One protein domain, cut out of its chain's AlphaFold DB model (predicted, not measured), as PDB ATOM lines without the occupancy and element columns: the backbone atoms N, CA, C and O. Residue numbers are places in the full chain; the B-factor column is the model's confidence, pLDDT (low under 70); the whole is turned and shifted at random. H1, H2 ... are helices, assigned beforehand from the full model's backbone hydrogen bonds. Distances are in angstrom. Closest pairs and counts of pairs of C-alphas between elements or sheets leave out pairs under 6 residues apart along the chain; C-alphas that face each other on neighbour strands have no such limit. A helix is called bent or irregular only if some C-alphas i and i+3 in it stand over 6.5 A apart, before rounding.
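What this domain is: This is residues 178 to 234 of the 252 residues of an uncharacterized protein of Actinidia rufa (UniProt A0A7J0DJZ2). The printed part is an open, sideways U: the long helix H1 runs out to one end, the link of residues 203 to 216 folds back from there, and helix H2 goes on in the returning direction. The space between H1 and H2 is empty, and residues 178 to 195 of H1 and residues 211 to 234, of which 217 to 234 belong to H2, stand free. The printed part has 57 residues with two named helices, H1 then H2, and no named strand; the class is all helix. It is extended, with a radius of gyration of the C-alphas of 16.2 A, and its outline is flat, spanning 48 by 28 by 15 A.

Where its parts are: H1 is residues 178 to 202, 36.0 A from first to last C-alpha. It begins at C-alpha 178, (-18.106, 36.011, 20.799), and ends at C-alpha 202, (17.026, 29.419, 24.634), with x rising from one to the other. H2 is residues 217 to 234, 26.4 A long, from C-alpha 217 at (-3.957, 48.920, 32.726) to C-alpha 234 at (-18.546, 58.692, 12.972), with x and z falling.

How they stand to each other: H1 and H2 are apart, with no C-alpha of the one within 8 A of the other. In H1 every O i to N i+4 pair is within hydrogen-bond range; in H2 13 of 14 are. Neither helix is bent.

The domain as a whole: The two C-alphas farthest apart are those of His 202 and Glu 233, 47.8 A, while the first and last printed C-alphas, of Asp 178 and Ala 234, are 24.0 A apart. The printed part has no cut. The link from H1 to H2, 14 residues, is long. The mean pLDDT of the printed part is 74.5; it is 86 in H1 and 65 in H2, and residues 207 to 231 are under 70.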
ATOM      1  N   ASP A 178     -18.521  36.561  19.504       92.75
ATOM      2  CA  ASP A 178     -18.106  36.011  20.799       92.75
ATOM      3  C   ASP A 178     -17.314  34.702  20.631       92.75
ATOM      4  O   ASP A 178     -16.245  34.511  21.210       92.75
ATOM      5  N   ALA A 179     -17.763  33.797  19.755       91.81
ATOM      6  CA  ALA A 179     -17.031  32.563  19.470       91.81
ATOM      7  C   ALA A 179     -15.659  32.823  18.821       91.81
ATOM      8  O   ALA A 179     -14.684  32.132  19.135       91.81
ATOM      9  N   VAL A 180     -15.566  33.794  17.908       90.88
ATOM     10  CA  VAL A 180     -14.296  34.188  17.285       90.88
ATOM     11  C   VAL A 180     -13.375  34.799  18.331       90.88
ATOM     12  O   VAL A 180     -12.247  34.331  18.451       90.88
ATOM     13  N   GLU A 181     -13.856  35.761  19.112       93.06
ATOM     14  CA  GLU A 181     -13.099  36.459  20.151       93.06
ATOM     15  C   GLU A 181     -12.595  35.501  21.236       93.06
ATOM     16  O   GLU A 181     -11.403  35.454  21.542       93.06
ATOM     17  N   THR A 182     -13.462  34.646  21.772       89.88
ATOM     18  CA  THR A 182     -13.073  33.636  22.770       89.88
ATOM     19  C   THR A 182     -12.045  32.645  22.217       89.88
ATOM     20  O   THR A 182     -11.133  32.212  22.926       89.88
ATOM     21  N   THR A 183     -12.144  32.286  20.934       89.12
ATOM     22  CA  THR A 183     -11.187  31.370  20.300       89.12
ATOM     23  C   THR A 183      -9.855  32.057  20.008       89.12
ATOM     24  O   THR A 183      -8.802  31.451  20.228       89.12
ATOM     25  N   THR A 184      -9.862  33.305  19.530       88.00
ATOM     26  CA  THR A 184      -8.642  34.068  19.238       88.00
ATOM     27  C   THR A 184      -7.909  34.427  20.519       88.00
ATOM     28  O   THR A 184      -6.716  34.146  20.607       88.00
ATOM     29  N   THR A 185      -8.596  34.943  21.537       88.50
ATOM     30  CA  THR A 185      -8.007  35.238  22.856       88.50
ATOM     31  C   THR A 185      -7.355  34.001  23.462       88.50
ATOM     32  O   THR A 185      -6.205  34.056  23.900       88.50
ATOM     33  N   LYS A 186      -8.025  32.844  23.395       87.94
ATOM     34  CA  LYS A 186      -7.448  31.574  23.838       87.94
ATOM     35  C   LYS A 186      -6.219  31.173  23.022       87.94
ATOM     36  O   LYS A 186      -5.196  30.809  23.599       87.94
ATOM     37  N   TYR A 187      -6.300  31.230  21.693       85.56
ATOM     38  CA  TYR A 187      -5.206  30.823  20.809       85.56
ATOM     39  C   TYR A 187      -3.970  31.714  20.967       85.56
ATOM     40  O   TYR A 187      -2.855  31.205  21.088       85.56
ATOM     41  N   PHE A 188      -4.158  33.033  20.989       85.88
ATOM     42  CA  PHE A 188      -3.067  33.983  21.171       85.88
ATOM     43  C   PHE A 188      -2.525  33.947  22.597       85.88
ATOM     44  O   PHE A 188      -1.310  33.957  22.753       85.88
ATOM     45  N   GLY A 189      -3.371  33.807  23.620       84.19
ATOM     46  CA  GLY A 189      -2.927  33.654  25.006       84.19
ATOM     47  C   GLY A 189      -2.057  32.409  25.204       84.19
ATOM     48  O   GLY A 189      -0.879  32.515  25.552       84.19
ATOM     49  N   GLU A 190      -2.604  31.225  24.903       79.94
ATOM     50  CA  GLU A 190      -1.894  29.949  25.071       79.94
ATOM     51  C   GLU A 190      -0.677  29.839  24.134       79.94
ATOM     52  O   GLU A 190       0.390  29.366  24.531       79.94
ATOM     53  N   GLY A 191      -0.802  30.300  22.885       80.50
ATOM     54  CA  GLY A 191       0.289  30.287  21.910       80.50
ATOM     55  C   GLY A 191       1.443  31.205  22.312       80.50
ATOM     56  O   GLY A 191       2.614  30.828  22.202       80.50
ATOM     57  N   PHE A 192       1.132  32.388  22.842       83.69
ATOM     58  CA  PHE A 192       2.138  33.324  23.328       83.69
ATOM     59  C   PHE A 192       2.848  32.799  24.582       83.69
ATOM     60  O   PHE A 192       4.058  32.991  24.727       83.69
ATOM     61  N   ASP A 193       2.155  32.065  25.457       80.69
ATOM     62  CA  ASP A 193       2.774  31.380  26.599       80.69
ATOM     63  C   ASP A 193       3.840  30.363  26.177       80.69
ATOM     64  O   ASP A 193       4.916  30.300  26.783       80.69
ATOM     65  N   ILE A 194       3.594  29.618  25.096       82.94
ATOM     66  CA  ILE A 194       4.575  28.682  24.534       82.94
ATOM     67  C   ILE A 194       5.805  29.438  24.020       82.94
ATOM     68  O   ILE A 194       6.936  29.049  24.327       82.94
ATOM     69  N   CYS A 195       5.604  30.539  23.289       82.94
ATOM     70  CA  CYS A 195       6.698  31.385  22.811       82.94
ATOM     71  C   CYS A 195       7.527  31.942  23.975       82.94
ATOM     72  O   CYS A 195       8.755  31.866  23.945       82.94
ATOM     73  N   LYS A 196       6.875  32.413  25.047       81.31
ATOM     74  CA  LYS A 196       7.551  32.865  26.275       81.31
ATOM     75  C   LYS A 196       8.393  31.756  26.906       81.31
ATOM     76  O   LYS A 196       9.518  32.009  27.338       81.31
ATOM     77  N   LEU A 197       7.879  30.524  26.952       81.94
ATOM     78  CA  LEU A 197       8.606  29.378  27.500       81.94
ATOM     79  C   LEU A 197       9.855  29.044  26.669       81.94
ATOM     80  O   LEU A 197      10.922  28.799  27.230       81.94
ATOM     81  N   GLN A 198       9.734  29.067  25.340       85.69
ATOM     82  CA  GLN A 198      10.858  28.832  24.432       85.69
ATOM     83  C   GLN A 198      11.912  29.935  24.525       85.69
ATOM     84  O   GLN A 198      13.104  29.628  24.572       85.69
ATOM     85  N   LEU A 199      11.487  31.198  24.619       84.31
ATOM     86  CA  LEU A 199      12.400  32.326  24.788       84.31
ATOM     87  C   LEU A 199      13.228  32.165  26.067       84.31
ATOM     88  O   LEU A 199      14.446  32.264  26.025       84.31
ATOM     89  N   ARG A 200      12.583  31.806  27.185       82.75
ATOM     90  CA  ARG A 200      13.257  31.530  28.467       82.75
ATOM     91  C   ARG A 200      14.245  30.369  28.394       82.75
ATOM     92  O   ARG A 200      15.257  30.394  29.086       82.75
ATOM     93  N   LEU A 201      13.933  29.344  27.602       87.00
ATOM     94  CA  LEU A 201      14.767  28.152  27.474       87.00
ATOM     95  C   LEU A 201      16.039  28.419  26.658       87.00
ATOM     96  O   LEU A 201      17.098  27.898  27.002       87.00
ATOM     97  N   HIS A 202      15.928  29.194  25.578       91.56
ATOM     98  CA  HIS A 202      17.026  29.419  24.634       91.56
ATOM     99  C   HIS A 202      17.797  30.719  24.876       91.56
ATOM    100  O   HIS A 202      18.992  30.763  24.602       91.56
ATOM    101  N   HIS A 203      17.124  31.740  25.403       85.69
ATOM    102  CA  HIS A 203      17.655  33.081  25.634       85.69
ATOM    103  C   HIS A 203      17.258  33.574  27.033       85.69
ATOM    104  O   HIS A 203      16.427  34.479  27.163       85.69
ATOM    105  N   PRO A 204      17.807  32.977  28.105       82.88
ATOM    106  CA  PRO A 204      17.486  33.374  29.475       82.88
ATOM    107  C   PRO A 204      17.823  34.847  29.765       82.88
ATOM    108  O   PRO A 204      17.201  35.450  30.628       82.88
ATOM    109  N   GLU A 205      18.756  35.453  29.029       83.75
ATOM    110  CA  GLU A 205      19.075  36.884  29.087       83.75
ATOM    111  C   GLU A 205      17.998  37.793  28.472       83.75
ATOM    112  O   GLU A 205      17.871  38.947  28.876       83.75
ATOM    113  N   LEU A 206      17.202  37.275  27.528       79.00
ATOM    114  CA  LEU A 206      16.048  37.959  26.930       79.00
ATOM    115  C   LEU A 206      14.735  37.589  27.622       79.00
ATOM    116  O   LEU A 206      13.669  38.056  27.220       79.00
ATOM    117  N   ALA A 207      14.787  36.737  28.648       69.69
ATOM    118  CA  ALA A 207      13.642  36.432  29.481       69.69
ATOM    119  C   ALA A 207      13.276  37.672  30.299       69.69
ATOM    120  O   ALA A 207      13.655  37.805  31.461       69.69
ATOM    121  N   ILE A 208      12.523  38.578  29.684       66.25
ATOM    122  CA  ILE A 208      11.900  39.691  30.382       66.25
ATOM    123  C   ILE A 208      11.042  39.078  31.492       66.25
ATOM    124  O   ILE A 208      10.170  38.232  31.239       66.25
ATOM    125  N   ASP A 209      11.339  39.442  32.740       68.25
ATOM    126  CA  ASP A 209      10.543  39.008  33.878       68.25
ATOM    127  C   ASP A 209       9.203  39.745  33.837       68.25
ATOM    128  O   ASP A 209       9.007  40.800  34.433       68.25
ATOM    129  N   LEU A 210       8.257  39.168  33.097       60.25
ATOM    130  CA  LEU A 210       6.881  39.652  32.996       60.25
ATOM    131  C   LEU A 210       6.168  39.688  34.355       60.25
ATOM    132  O   LEU A 210       5.085  40.242  34.453       60.25
ATOM    133  N   LYS A 211       6.757  39.119  35.418       61.12
ATOM    134  CA  LYS A 211       6.243  39.265  36.781       61.12
ATOM    135  C   LYS A 211       6.422  40.688  37.332       61.12
ATOM    136  O   LYS A 211       5.763  41.028  38.308       61.12
ATOM    137  N   GLY A 212       7.303  41.488  36.722       56.31
ATOM    138  CA  GLY A 212       7.527  42.900  37.047       56.31
ATOM    139  C   GLY A 212       6.967  43.889  36.023       56.31
ATOM    140  O   GLY A 212       6.780  45.052  36.366       56.31
ATOM    141  N   MET A 213       6.660  43.449  34.797       55.53
ATOM    142  CA  MET A 213       5.879  44.248  33.847       55.53
ATOM    143  C   MET A 213       4.400  44.086  34.179       55.53
ATOM    144  O   MET A 213       3.699  43.265  33.592       55.53
ATOM    145  N   VAL A 214       3.936  44.863  35.156       51.38
ATOM    146  CA  VAL A 214       2.529  45.253  35.188       51.38
ATOM    147  C   VAL A 214       2.306  45.978  33.863       51.38
ATOM    148  O   VAL A 214       2.916  47.015  33.626       51.38
ATOM    149  N   LEU A 215       1.561  45.361  32.943       53.12
ATOM    150  CA  LEU A 215       0.972  46.105  31.835       53.12
ATOM    151  C   LEU A 215       0.169  47.218  32.501       53.12
ATOM    152  O   LEU A 215      -0.720  46.902  33.294       53.12
ATOM    153  N   ASP A 216       0.550  48.474  32.276       53.16
ATOM    154  CA  ASP A 216      -0.203  49.613  32.783       53.16
ATOM    155  C   ASP A 216      -1.620  49.488  32.223       53.16
ATOM    156  O   ASP A 216      -1.864  49.724  31.043       53.16
ATOM    157  N   HIS A 217      -2.544  49.033  33.070       54.19
ATOM    158  CA  HIS A 217      -3.957  48.920  32.726       54.19
ATOM    159  C   HIS A 217      -4.529  50.290  32.341       54.19
ATOM    160  O   HIS A 217      -5.419  50.357  31.505       54.19
ATOM    161  N   ASP A 218      -3.926  51.365  32.854       65.12
ATOM    162  CA  ASP A 218      -4.236  52.748  32.500       65.12
ATOM    163  C   ASP A 218      -4.070  53.027  30.991       65.12
ATOM    164  O   ASP A 218      -4.801  53.842  30.444       65.12
ATOM    165  N   LEU A 219      -3.148  52.332  30.309       56.84
ATOM    166  CA  LEU A 219      -2.876  52.512  28.876       56.84
ATOM    167  C   LEU A 219      -3.881  51.752  27.993       56.84
ATOM    168  O   LEU A 219      -4.193  52.199  26.896       56.84
ATOM    169  N   LEU A 220      -4.411  50.630  28.493       58.28
ATOM    170  CA  LEU A 220      -5.506  49.891  27.851       58.28
ATOM    171  C   LEU A 220      -6.834  50.650  27.976       58.28
ATOM    172  O   LEU A 220      -7.572  50.752  27.002       58.28
ATOM    173  N   ASP A 221      -7.100  51.233  29.147       61.88
ATOM    174  CA  ASP A 221      -8.292  52.055  29.388       61.88
ATOM    175  C   ASP A 221      -8.284  53.365  28.569       61.88
ATOM    176  O   ASP A 221      -9.325  54.001  28.398       61.88
ATOM    177  N   GLU A 222      -7.115  53.829  28.116       63.59
ATOM    178  CA  GLU A 222      -6.989  55.013  27.258       63.59
ATOM    179  C   GLU A 222      -7.232  54.665  25.779       63.59
ATOM    180  O   GLU A 222      -7.958  55.393  25.108       63.59
ATOM    181  N   GLU A 223      -6.758  53.505  25.309       62.03
ATOM    182  CA  GLU A 223      -7.042  52.986  23.958       62.03
ATOM    183  C   GLU A 223      -8.540  52.669  23.763       62.03
ATOM    184  O   GLU A 223      -9.126  53.063  22.754       62.03
ATOM    185  N   GLU A 224      -9.200  52.065  24.763       64.75
ATOM    186  CA  GLU A 224     -10.649  51.789  24.724       64.75
ATOM    187  C   GLU A 224     -11.484  53.084  24.651       64.75
ATOM    188  O   GLU A 224     -12.486  53.153  23.939       64.75
ATOM    189  N   ARG A 225     -11.045  54.156  25.330       64.69
ATOM    190  CA  ARG A 225     -11.716  55.468  25.261       64.69
ATOM    191  C   ARG A 225     -11.535  56.164  23.918       64.69
ATOM    192  O   ARG A 225     -12.436  56.894  23.507       64.69
ATOM    193  N   GLU A 226     -10.391  55.991  23.263       67.88
ATOM    194  CA  GLU A 226     -10.146  56.572  21.940       67.88
ATOM    195  C   GLU A 226     -11.003  55.894  20.859       67.88
ATOM    196  O   GLU A 226     -11.560  56.589  20.005       67.88
ATOM    197  N   GLU A 227     -11.189  54.569  20.926       63.94
ATOM    198  CA  GLU A 227     -12.123  53.857  20.039       63.94
ATOM    199  C   GLU A 227     -13.575  54.305  20.257       63.94
ATOM    200  O   GLU A 227     -14.272  54.616  19.287       63.94
ATOM    201  N   GLU A 228     -14.016  54.439  21.514       67.75
ATOM    202  CA  GLU A 228     -15.374  54.898  21.843       67.75
ATOM    203  C   GLU A 228     -15.632  56.338  21.346       67.75
ATOM    204  O   GLU A 228     -16.722  56.665  20.866       67.75
ATOM    205  N   GLN A 229     -14.614  57.208  21.388       68.31
ATOM    206  CA  GLN A 229     -14.707  58.564  20.838       68.31
ATOM    207  C   GLN A 229     -14.796  58.577  19.308       68.31
ATOM    208  O   GLN A 229     -15.578  59.353  18.754       68.31
ATOM    209  N   GLY A 230     -14.028  57.721  18.629       68.88
ATOM    210  CA  GLY A 230     -14.039  57.612  17.171       68.88
ATOM    211  C   GLY A 230     -15.369  57.095  16.615       68.88
ATOM    212  O   GLY A 230     -15.852  57.609  15.603       68.88
ATOM    213  N   GLU A 231     -16.000  56.127  17.287       65.06
ATOM    214  CA  GLU A 231     -17.328  55.632  16.897       65.06
ATOM    215  C   GLU A 231     -18.414  56.702  17.075       65.06
ATOM    216  O   GLU A 231     -19.216  56.923  16.163       65.06
ATOM    217  N   ALA A 232     -18.395  57.437  18.191       70.56
ATOM    218  CA  ALA A 232     -19.352  58.515  18.439       70.56
ATOM    219  C   ALA A 232     -19.243  59.654  17.405       70.56
ATOM    220  O   ALA A 232     -20.254  60.223  16.981       70.56
ATOM    221  N   GLU A 233     -18.025  59.987  16.970       72.94
ATOM    222  CA  GLU A 233     -17.803  61.018  15.952       72.94
ATOM    223  C   GLU A 233     -18.277  60.560  14.560       72.94
ATOM    224  O   GLU A 233     -18.893  61.338  13.822       72.94
ATOM    225  N   ALA A 234     -18.076  59.282  14.223       72.12
ATOM    226  CA  ALA A 234     -18.546  58.692  12.972       72.12
ATOM    227  C   ALA A 234     -20.081  58.631  12.891       72.12
ATOM    228  O   ALA A 234     -20.657  58.947  11.844       72.12
TER     229      ALA A 234